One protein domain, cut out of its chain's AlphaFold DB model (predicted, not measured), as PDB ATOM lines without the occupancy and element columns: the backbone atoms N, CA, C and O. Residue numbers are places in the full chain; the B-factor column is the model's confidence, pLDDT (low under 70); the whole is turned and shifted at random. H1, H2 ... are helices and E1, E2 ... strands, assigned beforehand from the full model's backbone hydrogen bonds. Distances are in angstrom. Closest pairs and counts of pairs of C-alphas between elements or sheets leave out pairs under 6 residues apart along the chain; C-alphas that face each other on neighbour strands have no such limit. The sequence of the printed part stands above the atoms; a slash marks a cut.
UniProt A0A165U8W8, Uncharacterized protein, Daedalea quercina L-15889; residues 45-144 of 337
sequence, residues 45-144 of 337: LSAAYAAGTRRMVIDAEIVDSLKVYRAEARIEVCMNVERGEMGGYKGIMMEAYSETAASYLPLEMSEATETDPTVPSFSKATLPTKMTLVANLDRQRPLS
ATOM      1  N   LEU A  45     -31.581  -1.001  17.849       92.44
ATOM      2  CA  LEU A  45     -31.792  -2.411  18.148       92.44
ATOM      3  C   LEU A  45     -33.021  -2.908  17.378       92.44
ATOM      4  O   LEU A  45     -34.047  -2.236  17.322       92.44
ATOM      5  N   SER A  46     -32.928  -4.104  16.806       93.31
ATOM      6  CA  SER A  46     -34.042  -4.772  16.135       93.31
ATOM      7  C   SER A  46     -34.224  -6.168  16.716       93.31
ATOM      8  O   SER A  46     -33.274  -6.950  16.756       93.31
ATOM      9  N   ALA A  47     -35.434  -6.475  17.173       92.50
ATOM     10  CA  ALA A  47     -35.796  -7.754  17.765       92.50
ATOM     11  C   ALA A  47     -36.952  -8.381  16.980       92.50
ATOM     12  O   ALA A  47     -38.081  -7.894  17.025       92.50
ATOM     13  N   ALA A  48     -36.674  -9.470  16.264       91.38
ATOM     14  CA  ALA A  48     -37.710 -10.302  15.664       91.38
ATOM     15  C   ALA A  48     -38.259 -11.282  16.708       91.38
ATOM     16  O   ALA A  48     -37.498 -11.892  17.460       91.38
ATOM     17  N   TYR A  49     -39.576 -11.441  16.755       89.69
ATOM     18  CA  TYR A  49     -40.253 -12.312  17.713       89.69
ATOM     19  C   TYR A  49     -41.540 -12.887  17.097       89.69
ATOM     20  O   TYR A  49     -41.816 -12.673  15.916       89.69
ATOM     21  N   ALA A  50     -42.290 -13.696  17.858       89.69
ATOM     22  CA  ALA A  50     -43.484 -14.400  17.367       89.69
ATOM     23  C   ALA A  50     -43.195 -15.194  16.073       89.69
ATOM     24  O   ALA A  50     -43.811 -14.979  15.031       89.69
ATOM     25  N   ALA A  51     -42.183 -16.069  16.131       87.56
ATOM     26  CA  ALA A  51     -41.684 -16.845  14.989       87.56
ATOM     27  C   ALA A  51     -41.252 -15.997  13.770       87.56
ATOM     28  O   ALA A  51     -41.286 -16.473  12.640       87.56
ATOM     29  N   GLY A  52     -40.841 -14.743  13.991       88.12
ATOM     30  CA  GLY A  52     -40.411 -13.830  12.927       88.12
ATOM     31  C   GLY A  52     -41.562 -13.141  12.193       88.12
ATOM     32  O   GLY A  52     -41.338 -12.466  11.198       88.12
ATOM     33  N   THR A  53     -42.799 -13.273  12.670       91.50
ATOM     34  CA  THR A  53     -43.949 -12.550  12.094       91.50
ATOM     35  C   THR A  53     -44.047 -11.109  12.593       91.50
ATOM     36  O   THR A  53     -44.773 -10.291  12.016       91.50
ATOM     37  N   ARG A  54     -43.312 -10.783  13.662       93.25
ATOM     38  CA  ARG A  54     -43.253  -9.460  14.279       93.25
ATOM     39  C   ARG A  54     -41.810  -9.017  14.459       93.25
ATOM     40  O   ARG A  54     -40.927  -9.835  14.725       93.25
ATOM     41  N   ARG A  55     -41.584  -7.711  14.362       93.69
ATOM     42  CA  ARG A  55     -40.297  -7.081  14.645       93.69
ATOM     43  C   ARG A  55     -40.519  -5.805  15.440       93.69
ATOM     44  O   ARG A  55     -41.390  -5.008  15.112       93.69
ATOM     45  N   MET A  56     -39.750  -5.645  16.504       93.06
ATOM     46  CA  MET A  56     -39.678  -4.411  17.272       93.06
ATOM     47  C   MET A  56     -38.362  -3.724  16.948       93.06
ATOM     48  O   MET A  56     -37.300  -4.341  17.038       93.06
ATOM     49  N   VAL A  57     -38.441  -2.452  16.591       94.31
ATOM     50  CA  VAL A  57     -37.298  -1.585  16.344       94.31
ATOM     51  C   VAL A  57     -37.248  -0.532  17.442       94.31
ATOM     52  O   VAL A  57     -38.248   0.128  17.703       94.31
ATOM     53  N   ILE A  58     -36.095  -0.412  18.096       93.88
ATOM     54  CA  ILE A  58     -35.857   0.477  19.233       93.88
ATOM     55  C   ILE A  58     -34.627   1.319  18.904       93.88
ATOM     56  O   ILE A  58     -33.529   0.783  18.733       93.88
ATOM     57  N   ASP A  59     -34.796   2.629  18.818       92.38
ATOM     58  CA  ASP A  59     -33.699   3.549  18.553       92.38
ATOM     59  C   ASP A  59     -32.714   3.570  19.726       92.38
ATOM     60  O   ASP A  59     -33.088   3.491  20.898       92.38
ATOM     61  N   ALA A  60     -31.423   3.700  19.419       90.38
ATOM     62  CA  ALA A  60     -30.377   3.681  20.434       90.38
ATOM     63  C   ALA A  60     -30.535   4.811  21.463       90.38
ATOM     64  O   ALA A  60     -30.132   4.621  22.606       90.38
ATOM     65  N   GLU A  61     -31.106   5.962  21.085       90.38
ATOM     66  CA  GLU A  61     -31.290   7.139  21.952       90.38
ATOM     67  C   GLU A  61     -32.067   6.802  23.229       90.38
ATOM     68  O   GLU A  61     -31.674   7.218  24.317       90.38
ATOM     69  N   ILE A  62     -33.122   5.994  23.114       92.62
ATOM     70  CA  ILE A  62     -34.028   5.693  24.228       92.62
ATOM     71  C   ILE A  62     -33.572   4.507  25.088       92.62
ATOM     72  O   ILE A  62     -34.179   4.230  26.121       92.62
ATOM     73  N   VAL A  63     -32.518   3.796  24.680       94.56
ATOM     74  CA  VAL A  63     -31.960   2.658  25.424       94.56
ATOM     75  C   VAL A  63     -30.984   3.161  26.486       94.56
ATOM     76  O   VAL A  63     -29.993   3.808  26.160       94.56
ATOM     77  N   ASP A  64     -31.217   2.804  27.746       94.88
ATOM     78  CA  ASP A  64     -30.299   3.069  28.860       94.88
ATOM     79  C   ASP A  64     -29.198   2.002  28.934       94.88
ATOM     80  O   ASP A  64     -28.025   2.314  29.117       94.88
ATOM     81  N   SER A  65     -29.570   0.725  28.797       96.12
ATOM     82  CA  SER A  65     -28.624  -0.396  28.850       96.12
ATOM     83  C   SER A  65     -29.186  -1.655  28.196       96.12
ATOM     84  O   SER A  65     -30.387  -1.909  28.279       96.12
ATOM     85  N   LEU A  66     -28.307  -2.487  27.646       96.81
ATOM     86  CA  LEU A  66     -28.574  -3.825  27.133       96.81
ATOM     87  C   LEU A  66     -27.662  -4.818  27.858       96.81
ATOM     88  O   LEU A  66     -26.440  -4.753  27.734       96.81
ATOM     89  N   LYS A  67     -28.255  -5.755  28.595       97.56
ATOM     90  CA  LYS A  67     -27.539  -6.791  29.343       97.56
ATOM     91  C   LYS A  67     -27.821  -8.166  28.766       97.56
ATOM     92  O   LYS A  67     -28.977  -8.527  28.558       97.56
ATOM     93  N   VAL A  68     -26.767  -8.942  28.546       96.38
ATOM     94  CA  VAL A  68     -26.855 -10.339  28.112       96.38
ATOM     95  C   VAL A  68     -26.471 -11.245  29.277       96.38
ATOM     96  O   VAL A  68     -25.350 -11.157  29.772       96.38
ATOM     97  N   TYR A  69     -27.406 -12.102  29.684       96.19
ATOM     98  CA  TYR A  69     -27.246 -13.152  30.691       96.19
ATOM     99  C   TYR A  69     -27.220 -14.509  29.976       96.19
ATOM    100  O   TYR A  69     -28.260 -15.081  29.631       96.19
ATOM    101  N   ARG A  70     -26.023 -15.015  29.703       93.62
ATOM    102  CA  ARG A  70     -25.756 -16.215  28.902       93.62
ATOM    103  C   ARG A  70     -26.243 -17.484  29.578       93.62
ATOM    104  O   ARG A  70     -26.993 -18.245  28.971       93.62
ATOM    105  N   ALA A  71     -25.883 -17.688  30.843       91.62
ATOM    106  CA  ALA A  71     -26.300 -18.834  31.648       91.62
ATOM    107  C   ALA A  71     -27.829 -18.902  31.790       91.62
ATOM    108  O   ALA A  71     -28.423 -19.978  31.899       91.62
ATOM    109  N   GLU A  72     -28.480 -17.740  31.741       94.38
ATOM    110  CA  GLU A  72     -29.928 -17.620  31.815       94.38
ATOM    111  C   GLU A  72     -30.619 -17.602  30.445       94.38
ATOM    112  O   GLU A  72     -31.847 -17.687  30.394       94.38
ATOM    113  N   ALA A  73     -29.876 -17.588  29.336       92.62
ATOM    114  CA  ALA A  73     -30.420 -17.411  27.991       92.62
ATOM    115  C   ALA A  73     -31.396 -16.215  27.933       92.62
ATOM    116  O   ALA A  73     -32.498 -16.319  27.396       92.62
ATOM    117  N   ARG A  74     -31.012 -15.091  28.549       95.19
ATOM    118  CA  ARG A  74     -31.877 -13.932  28.784       95.19
ATOM    119  C   ARG A  74     -31.176 -12.648  28.367       95.19
ATOM    120  O   ARG A  74     -30.011 -12.435  28.688       95.19
ATOM    121  N   ILE A  75     -31.888 -11.781  27.657       95.88
ATOM    122  CA  ILE A  75     -31.429 -10.436  27.303       95.88
ATOM    123  C   ILE A  75     -32.381  -9.433  27.942       95.88
ATOM    124  O   ILE A  75     -33.597  -9.553  27.801       95.88
ATOM    125  N   GLU A  76     -31.827  -8.440  28.626       97.50
ATOM    126  CA  GLU A  76     -32.579  -7.328  29.198       97.50
ATOM    127  C   GLU A  76     -32.219  -6.029  28.486       97.50
ATOM    128  O   GLU A  76     -31.045  -5.687  28.361       97.50
ATOM    129  N   VAL A  77     -33.228  -5.277  28.056       97.12
ATOM    130  CA  VAL A  77     -33.058  -3.942  27.477       97.12
ATOM    131  C   VAL A  77     -33.828  -2.957  28.340       97.12
ATOM    132  O   VAL A  77     -35.056  -2.985  28.376       97.12
ATOM    133  N   CYS A  78     -33.104  -2.105  29.058       96.81
ATOM    134  CA  CYS A  78     -33.682  -1.004  29.819       96.81
ATOM    135  C   CYS A  78     -33.810   0.210  28.904       96.81
ATOM    136  O   CYS A  78     -32.833   0.596  28.262       96.81
ATOM    137  N   MET A  79     -34.997   0.807  28.842       95.19
ATOM    138  CA  MET A  79     -35.304   1.932  27.960       95.19
ATOM    139  C   MET A  79     -36.275   2.920  28.605       95.19
ATOM    140  O   MET A  79     -37.079   2.548  29.464       95.19
ATOM    141  N   ASN A  80     -36.215   4.172  28.162       94.88
ATOM    142  CA  ASN A  80     -37.168   5.218  28.519       94.88
ATOM    143  C   ASN A  80     -38.260   5.277  27.449       94.88
ATOM    144  O   ASN A  80     -37.973   5.501  26.276       94.88
ATOM    145  N   VAL A  81     -39.511   5.060  27.848       93.50
ATOM    146  CA  VAL A  81     -40.658   5.048  26.938       93.50
ATOM    147  C   VAL A  81     -41.467   6.322  27.137       93.50
ATOM    148  O   VAL A  81     -41.921   6.618  28.244       93.50
ATOM    149  N   GLU A  82     -41.677   7.052  26.044       93.38
ATOM    150  CA  GLU A  82     -42.401   8.324  26.005       93.38
ATOM    151  C   GLU A  82     -43.374   8.350  24.818       93.38
ATOM    152  O   GLU A  82     -43.204   7.611  23.842       93.38
ATOM    153  N   ARG A  83     -44.406   9.202  24.881       89.56
ATOM    154  CA  ARG A  83     -45.299   9.419  23.731       89.56
ATOM    155  C   ARG A  83     -44.572  10.225  22.656       89.56
ATOM    156  O   ARG A  83     -43.944  11.231  22.964       89.56
ATOM    157  N   GLY A  84     -44.678   9.781  21.408       84.12
ATOM    158  CA  GLY A  84     -44.198  10.519  20.241       84.12
ATOM    159  C   GLY A  84     -45.202  11.574  19.770       84.12
ATOM    160  O   GLY A  84     -46.384  11.522  20.114       84.12
ATOM    161  N   GLU A  85     -44.739  12.504  18.936       77.00
ATOM    162  CA  GLU A  85     -45.525  13.654  18.459       77.00
ATOM    163  C   GLU A  85     -46.749  13.247  17.617       77.00
ATOM    164  O   GLU A  85     -47.792  13.894  17.679       77.00
ATOM    165  N   MET A  86     -46.668  12.123  16.893       71.44
ATOM    166  CA  MET A  86     -47.739  11.611  16.021       71.44
ATOM    167  C   MET A  86     -48.575  10.477  16.645       71.44
ATOM    168  O   MET A  86     -49.139   9.650  15.932       71.44
ATOM    169  N   GLY A  87     -48.643  10.391  17.979       71.88
ATOM    170  CA  GLY A  87     -49.489   9.409  18.677       71.88
ATOM    171  C   GLY A  87     -48.899   7.996  18.813       71.88
ATOM    172  O   GLY A  87     -49.567   7.114  19.350       71.88
ATOM    173  N   GLY A  88     -47.653   7.786  18.373       83.25
ATOM    174  CA  GLY A  88     -46.865   6.574  18.624       83.25
ATOM    175  C   GLY A  88     -45.995   6.666  19.884       83.25
ATOM    176  O   GLY A  88     -46.232   7.492  20.768       83.25
ATOM    177  N   TYR A  89     -44.952   5.839  19.949       89.12
ATOM    178  CA  TYR A  89     -43.941   5.878  21.008       89.12
ATOM    179  C   TYR A  89     -42.639   6.436  20.444       89.12
ATOM    180  O   TYR A  89     -42.197   6.013  19.374       89.12
ATOM    181  N   LYS A  90     -42.025   7.392  21.147       91.06
ATOM    182  CA  LYS A  90     -40.758   7.990  20.713       91.06
ATOM    183  C   LYS A  90     -39.703   6.886  20.570       91.06
ATOM    184  O   LYS A  90     -39.485   6.136  21.516       91.06
ATOM    185  N   GLY A  91     -39.071   6.788  19.400       89.81
ATOM    186  CA  GLY A  91     -37.972   5.854  19.133       89.81
ATOM    187  C   GLY A  91     -38.339   4.364  19.141       89.81
ATOM    188  O   GLY A  91     -37.435   3.533  19.142       89.81
ATOM    189  N   ILE A  92     -39.628   3.999  19.162       92.06
ATOM    190  CA  ILE A  92     -40.079   2.600  19.097       92.06
ATOM    191  C   ILE A  92     -41.016   2.428  17.907       92.06
ATOM    192  O   ILE A  92     -42.041   3.102  17.803       92.06
ATOM    193  N   MET A  93     -40.706   1.462  17.048       91.56
ATOM    194  CA  MET A  93     -41.555   1.069  15.931       91.56
ATOM    195  C   MET A  93     -41.843  -0.430  15.974       91.56
ATOM    196  O   MET A  93     -40.944  -1.257  16.121       91.56
ATOM    197  N   MET A  94     -43.120  -0.771  15.818       90.75
ATOM    198  CA  MET A  94     -43.590  -2.146  15.686       90.75
ATOM    199  C   MET A  94     -43.844  -2.445  14.216       90.75
ATOM    200  O   MET A  94     -44.428  -1.625  13.513       90.75
ATOM    201  N   GLU A  95     -43.436  -3.620  13.755       92.69
ATOM    202  CA  GLU A  95     -43.603  -4.047  12.371       92.69
ATOM    203  C   GLU A  95     -44.134  -5.481  12.302       92.69
ATOM    204  O   GLU A  95     -43.848  -6.323  13.161       92.69
ATOM    205  N   ALA A  96     -44.878  -5.774  11.240       93.12
ATOM    206  CA  ALA A  96     -45.344  -7.110  10.901       93.12
ATOM    207  C   ALA A  96     -44.750  -7.558   9.567       93.12
ATOM    208  O   ALA A  96     -44.628  -6.766   8.631       93.12
ATOM    209  N   TYR A  97     -44.386  -8.834   9.474       92.81
ATOM    210  CA  TYR A  97     -43.937  -9.409   8.214       92.81
ATOM    211  C   TYR A  97     -45.119  -9.544   7.246       92.81
ATOM    212  O   TYR A  97     -46.127 -10.172   7.570       92.81
ATOM    213  N   SER A  98     -44.993  -8.951   6.063       92.75
ATOM    214  CA  SER A  98     -45.936  -9.101   4.959       92.75
ATOM    215  C   SER A  98     -45.379 -10.105   3.960       92.75
ATOM    216  O   SER A  98     -44.348  -9.856   3.334       92.75
ATOM    217  N   GLU A  99     -46.079 -11.225   3.772       91.88
ATOM    218  CA  GLU A  99     -45.718 -12.212   2.749       91.88
ATOM    219  C   GLU A  99     -45.807 -11.617   1.340       91.88
ATOM    220  O   GLU A  99     -44.928 -11.849   0.515       91.88
ATOM    221  N   THR A 100     -46.825 -10.788   1.080       93.00
ATOM    222  CA  THR A 100     -47.045 -10.146  -0.223       93.00
ATOM    223  C   THR A 100     -45.904  -9.206  -0.604       93.00
ATOM    224  O   THR A 100     -45.483  -9.190  -1.756       93.00
ATOM    225  N   ALA A 101     -45.399  -8.429   0.356       91.62
ATOM    226  CA  ALA A 101     -44.292  -7.503   0.128       91.62
ATOM    227  C   ALA A 101     -42.912  -8.126   0.414       91.62
ATOM    228  O   ALA A 101     -41.907  -7.425   0.296       91.62
ATOM    229  N   ALA A 102     -42.864  -9.395   0.845       92.44
ATOM    230  CA  ALA A 102     -41.670 -10.099   1.325       92.44
ATOM    231  C   ALA A 102     -40.794  -9.250   2.276       92.44
ATOM    232  O   ALA A 102     -39.564  -9.281   2.224       92.44
ATOM    233  N   SER A 103     -41.429  -8.429   3.114       92.69
ATOM    234  CA  SER A 103     -40.758  -7.427   3.944       92.69
ATOM    235  C   SER A 103     -41.574  -7.075   5.185       92.69
ATOM    236  O   SER A 103     -42.768  -7.359   5.279       92.69
ATOM    237  N   TYR A 104     -40.906  -6.480   6.172       92.25
ATOM    238  CA  TYR A 104     -41.553  -5.965   7.377       92.25
ATOM    239  C   TYR A 104     -42.147  -4.587   7.102       92.25
ATOM    240  O   TYR A 104     -41.448  -3.707   6.598       92.25
ATOM    241  N   LEU A 105     -43.417  -4.412   7.458       91.50
ATOM    242  CA  LEU A 105     -44.153  -3.160   7.311       91.50
ATOM    243  C   LEU A 105     -44.550  -2.618   8.691       91.50
ATOM    244  O   LEU A 105     -44.888  -3.425   9.566       91.50
ATOM    245  N   PRO A 106     -44.552  -1.287   8.898       90.12
ATOM    246  CA  PRO A 106     -45.021  -0.680  10.140       90.12
ATOM    247  C   PRO A 106     -46.432  -1.146  10.507       90.12
ATOM    248  O   PRO A 106     -47.330  -1.183   9.667       90.12
ATOM    249  N   LEU A 107     -46.618  -1.499  11.775       86.81
ATOM    250  CA  LEU A 107     -47.887  -1.950  12.322       86.81
ATOM    251  C   LEU A 107     -48.742  -0.736  12.709       86.81
ATOM    252  O   LEU A 107     -48.355   0.059  13.565       86.81
ATOM    253  N   GLU A 108     -49.914  -0.600  12.092       82.38
ATOM    254  CA  GLU A 108     -50.918   0.386  12.499       82.38
ATOM    255  C   GLU A 108     -51.551  -0.051  13.832       82.38
ATOM    256  O   GLU A 108     -52.031  -1.184  13.978       82.38
ATOM    257  N   MET A 109     -51.556   0.846  14.820       77.38
ATOM    258  CA  MET A 109     -52.194   0.582  16.109       77.38
ATOM    259  C   MET A 109     -53.707   0.771  15.956       77.38
ATOM    260  O   MET A 109     -54.181   1.867  15.675       77.38
ATOM    261  N   SER A 110     -54.458  -0.315  16.117       78.62
ATOM    262  CA  SER A 110     -55.924  -0.356  16.089       78.62
ATOM    263  C   SER A 110     -56.431  -1.125  17.309       78.62
ATOM    264  O   SER A 110     -55.654  -1.863  17.916       78.62
ATOM    265  N   GLU A 111     -57.721  -1.026  17.646       75.00
ATOM    266  CA  GLU A 111     -58.306  -1.809  18.752       75.00
ATOM    267  C   GLU A 111     -58.027  -3.316  18.607       75.00
ATOM    268  O   GLU A 111     -57.694  -3.988  19.582       75.00
ATOM    269  N   ALA A 112     -58.067  -3.847  17.379       77.88
ATOM    270  CA  ALA A 112     -57.719  -5.240  17.104       77.88
ATOM    271  C   ALA A 112     -56.238  -5.532  17.402       77.88
ATOM    272  O   ALA A 112     -55.917  -6.545  18.024       77.88
ATOM    273  N   THR A 113     -55.341  -4.620  17.016       80.31
ATOM    274  CA  THR A 113     -53.895  -4.719  17.264       80.31
ATOM    275  C   THR A 113     -53.574  -4.695  18.763       80.31
ATOM    276  O   THR A 113     -52.698  -5.423  19.213       80.31
ATOM    277  N   GLU A 114     -54.289  -3.897  19.558       78.69
ATOM    278  CA  GLU A 114     -54.056  -3.796  21.008       78.69
ATOM    279  C   GLU A 114     -54.490  -5.044  21.790       78.69
ATOM    280  O   GLU A 114     -54.013  -5.283  22.903       78.69
ATOM    281  N   THR A 115     -55.386  -5.848  21.214       83.44
ATOM    282  CA  THR A 115     -55.803  -7.136  21.790       83.44
ATOM    283  C   THR A 115     -54.903  -8.308  21.397       83.44
ATOM    284  O   THR A 115     -54.997  -9.370  22.016       83.44
ATOM    285  N   ASP A 116     -54.012  -8.135  20.411       85.81
ATOM    286  CA  ASP A 116     -53.065  -9.166  19.980       85.81
ATOM    287  C   ASP A 116     -52.032  -9.429  21.097       85.81
ATOM    288  O   ASP A 116     -51.275  -8.526  21.462       85.81
ATOM    289  N   PRO A 117     -51.940 -10.661  21.641       87.12
ATOM    290  CA  PRO A 117     -50.999 -10.984  22.716       87.12
ATOM    291  C   PRO A 117     -49.526 -10.876  22.294       87.12
ATOM    292  O   PRO A 117     -48.641 -10.877  23.148       87.12
ATOM    293  N   THR A 118     -49.244 -10.800  20.991       86.62
ATOM    294  CA  THR A 118     -47.901 -10.575  20.448       86.62
ATOM    295  C   THR A 118     -47.541  -9.091  20.364       86.62
ATOM    296  O   THR A 118     -46.386  -8.749  20.119       86.62
ATOM    297  N   VAL A 119     -48.479  -8.173  20.584       86.31
ATOM    298  CA  VAL A 119     -48.186  -6.739  20.587       86.31
ATOM    299  C   VAL A 119     -47.887  -6.298  22.024       86.31
ATOM    300  O   VAL A 119     -48.709  -6.501  22.920       86.31
ATOM    301  N   PRO A 120     -46.708  -5.706  22.297       85.81
ATOM    302  CA  PRO A 120     -46.396  -5.210  23.629       85.81
ATOM    303  C   PRO A 120     -47.396  -4.133  24.045       85.81
ATOM    304  O   PRO A 120     -47.685  -3.195  23.302       85.81
ATOM    305  N   SER A 121     -47.899  -4.248  25.268       84.00
ATOM    306  CA  SER A 121     -49.000  -3.427  25.776       84.00
ATOM    307  C   SER A 121     -48.537  -2.075  26.329       84.00
ATOM    308  O   SER A 121     -48.919  -1.665  27.424       84.00
ATOM    309  N   PHE A 122     -47.731  -1.353  25.548       86.06
ATOM    310  CA  PHE A 122     -47.254  -0.010  25.892       86.06
ATOM    311  C   PHE A 122     -48.407   0.971  26.184       86.06
ATOM    312  O   PHE A 122     -48.251   1.856  27.023       86.06
ATOM    313  N   SER A 123     -49.585   0.778  25.572       81.50
ATOM    314  CA  SER A 123     -50.757   1.647  25.760       81.50
ATOM    315  C   SER A 123     -51.350   1.575  27.168       81.50
ATOM    316  O   SER A 123     -52.033   2.503  27.596       81.50
ATOM    317  N   LYS A 124     -51.048   0.508  27.918       84.94
ATOM    318  CA  LYS A 124     -51.492   0.324  29.307       84.94
ATOM    319  C   LYS A 124     -50.576   1.010  30.321       84.94
ATOM    320  O   LYS A 124     -50.912   1.060  31.503       84.94
ATOM    321  N   ALA A 125     -49.419   1.510  29.893       87.06
ATOM    322  CA  ALA A 125     -48.470   2.166  30.776       87.06
ATOM    323  C   ALA A 125     -48.763   3.664  30.922       87.06
ATOM    324  O   ALA A 125     -49.168   4.343  29.980       87.06
ATOM    325  N   THR A 126     -48.494   4.198  32.112       90.44
ATOM    326  CA  THR A 126     -48.467   5.651  32.327       90.44
ATOM    327  C   THR A 126     -47.110   6.172  31.855       90.44
ATOM    328  O   THR A 126     -46.086   5.761  32.395       90.44
ATOM    329  N   LEU A 127     -47.096   7.019  30.823       89.88
ATOM    330  CA  LEU A 127     -45.873   7.551  30.204       89.88
ATOM    331  C   LEU A 127     -45.634   9.016  30.623       89.88
ATOM    332  O   LEU A 127     -46.619   9.749  30.758       89.88
ATOM    333  N   PRO A 128     -44.370   9.469  30.779       93.19
ATOM    334  CA  PRO A 128     -43.122   8.743  30.514       93.19
ATOM    335  C   PRO A 128     -42.766   7.735  31.618       93.19
ATOM    336  O   PRO A 128     -43.045   7.966  32.792       93.19
ATOM    337  N   THR A 129     -42.136   6.615  31.256       94.81
ATOM    338  CA  THR A 129     -41.677   5.615  32.236       94.81
ATOM    339  C   THR A 129     -40.449   4.850  31.761       94.81
ATOM    340  O   THR A 129     -40.239   4.654  30.564       94.81
ATOM    341  N   LYS A 130     -39.673   4.334  32.716       94.75
ATOM    342  CA  LYS A 130     -38.654   3.316  32.447       94.75
ATOM    343  C   LYS A 130     -39.309   1.953  32.280       94.75
ATOM    344  O   LYS A 130     -40.174   1.581  33.075       94.75
ATOM    345  N   MET A 131     -38.888   1.212  31.263       94.81
ATOM    346  CA  MET A 131     -39.319  -0.159  31.012       94.81
ATOM    347  C   MET A 131     -38.120  -1.067  30.766       94.81
ATOM    348  O   MET A 131     -37.121  -0.654  30.177       94.81
ATOM    349  N   THR A 132     -38.256  -2.327  31.173       95.00
ATOM    350  CA  THR A 132     -37.288  -3.382  30.869       95.00
ATOM    351  C   THR A 132     -37.945  -4.398  29.949       95.00
ATOM    352  O   THR A 132     -38.870  -5.105  30.348       95.00
ATOM    353  N   LEU A 133     -37.460  -4.483  28.714       93.81
ATOM    354  CA  LEU A 133     -37.787  -5.583  27.818       93.81
ATOM    355  C   LEU A 133     -36.934  -6.788  28.205       93.81
ATOM    356  O   LEU A 133     -35.708  -6.702  28.203       93.81
ATOM    357  N   VAL A 134     -37.588  -7.909  28.500       94.75
ATOM    358  CA  VAL A 134     -36.925  -9.180  28.809       94.75
ATOM    359  C   VAL A 134     -37.177 -10.151  27.662       94.75
ATOM    360  O   VAL A 134     -38.302 -10.608  27.461       94.75
ATOM    361  N   ALA A 135     -36.129 -10.471  26.910       92.19
ATOM    362  CA  ALA A 135     -36.164 -11.482  25.864       92.19
ATOM    363  C   ALA A 135     -35.556 -12.790  26.387       92.19
ATOM    364  O   ALA A 135     -34.393 -12.824  26.787       92.19
ATOM    365  N   ASN A 136     -36.338 -13.870  26.361       91.50
ATOM    366  CA  ASN A 136     -35.860 -15.217  26.672       91.50
ATOM    367  C   ASN A 136     -35.506 -15.932  25.365       91.50
ATOM    368  O   ASN A 136     -36.347 -16.057  24.474       91.50
ATOM    369  N   LEU A 137     -34.259 -16.372  25.247       88.50
ATOM    370  CA  LEU A 137     -33.743 -17.073  24.081       88.50
ATOM    371  C   LEU A 137     -34.170 -18.547  24.114       88.50
ATOM    372  O   LEU A 137     -34.256 -19.165  25.178       88.50
ATOM    373  N   ASP A 138     -34.425 -19.121  22.936       85.75
ATOM    374  CA  ASP A 138     -34.789 -20.533  22.802       85.75
ATOM    375  C   ASP A 138     -33.613 -21.427  23.233       85.75
ATOM    376  O   ASP A 138     -32.542 -21.414  22.627       85.75
ATOM    377  N   ARG A 139     -33.821 -22.213  24.294       86.81
ATOM    378  CA  ARG A 139     -32.839 -23.181  24.808       86.81
ATOM    379  C   ARG A 139     -32.961 -24.568  24.176       86.81
ATOM    380  O   ARG A 139     -32.038 -25.365  24.304       86.81
ATOM    381  N   GLN A 140     -34.089 -24.882  23.540       87.00
ATOM    382  CA  GLN A 140     -34.313 -26.167  22.873       87.00
ATOM    383  C   GLN A 140     -33.707 -26.167  21.471       87.00
ATOM    384  O   GLN A 140     -33.156 -27.176  21.033       87.00
ATOM    385  N   ARG A 141     -33.795 -25.029  20.774       84.81
ATOM    386  CA  ARG A 141     -33.201 -24.813  19.448       84.81
ATOM    387  C   ARG A 141     -32.380 -23.519  19.437       84.81
ATOM    388  O   ARG A 141     -32.767 -22.558  18.769       84.81
ATOM    389  N   PRO A 142     -31.263 -23.470  20.186       83.06
ATOM    390  CA  PRO A 142     -30.460 -22.264  20.285       83.06
ATOM    391  C   PRO A 142     -29.798 -21.935  18.947       83.06
ATOM    392  O   PRO A 142     -29.314 -22.815  18.230       83.06
ATOM    393  N   LEU A 143     -29.738 -20.642  18.637       81.00
ATOM    394  CA  LEU A 143     -28.862 -20.134  17.586       81.00
ATOM    395  C   LEU A 143     -27.396 -20.231  18.030       81.00
ATOM    396  O   LEU A 143     -27.091 -20.370  19.217       81.00
ATOM    397  N   SER A 144     -26.475 -20.143  17.070       85.69
ATOM    398  CA  SER A 144     -25.050 -20.085  17.379       85.69
ATOM    399  C   SER A 144     -24.736 -18.848  18.214       85.69
ATOM    400  O   SER A 144     -25.058 -17.716  17.851       85.69
TER     401      SER A 144
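Overview. This is residues 45 to 144 of the 337 residues of an uncharacterized protein of Daedalea quercina L-15889 (UniProt A0A165U8W8). Two antiparallel sheets stand partly face to face as a loose wedge with their strands crossed: a strongly twisted, curled sheet of E1, E2, E5 and E6 turns its E1 and E2 toward a second sheet of E3, E4 and E7, while E5 and E6 curl away from it. The one short helix, H1, lies off to the side of both sheets, and residues 116 to 128 lead from it back to E7. The printed part has 100 residues, with seven named strands and one named helix in the order E1 E2 E3 E4 E5 E6 H1 E7; the sheet orders are E1 - E2 - E5 - E6 and E3 - E4 - E7. The class is mostly strand, and the whole is compact, with a radius of gyration of the C-alphas of 14.3 A and spans of 39 by 35 by 23 A.

Along the chain. In the larger sheet, E1 is residues 45 to 49, beginning at C-alpha 45 at (-31.792, -2.411, 18.148). E2 is residues 54 to 59, 16.7 A long, E5 is residues 92 to 98, 19.3 A long, and E6 is residues 103 to 106. In the other sheet, E3 is residues 63 to 69, 17.3 A long, E4 is residues 74 to 81, 21.0 A long, and E7 is residues 129 to 136, 22.3 A long, ending at C-alpha 136 at (-35.860, -15.217, 26.672). H1 is residues 111 to 115, with C-alpha 111 at (-58.306, -1.809, 18.752).

Arrangement. In the larger sheet E1 and E6 are the edge strands. E1 and E2 form a hairpin, antiparallel at 165 degrees, with N 47 and O 56 2.8 A apart, within hydrogen-bond range. E2 and E5 are antiparallel at 151 degrees, with N 57 and O 93 at 2.8 A. E5 and E6 form a hairpin, antiparallel at 137 degrees, with N 98 and O 103 at 2.8 A. From edge to edge the strands' lines turn by 74 degrees and the way across turns by 89 degrees. E2 and E3 meet only through their link. E3 and E4 form a hairpin, antiparallel at 170 degrees, with N 67 and O 76 at 2.8 A. E4 and E7 are antiparallel at 159 degrees, with N 77 and O 133 at 2.9 A. E4 and E5 are only just apart, their closest C-alphas 8.2 A from each other. H1 is not on either sheet; its O i to N i+4 pair is within hydrogen-bond range.

Size, cuts and confidence. The C-alphas farthest apart, those of Glu 85 and Gln 140, are 41.6 A from each other. The printed part has no cut. The link from H1 to E7, 13 residues, is long; that from E4 to E5, 10 residues, is short. The mean pLDDT of the printed part is 89.7, that of H1 is 79, and no printed residue is under 70.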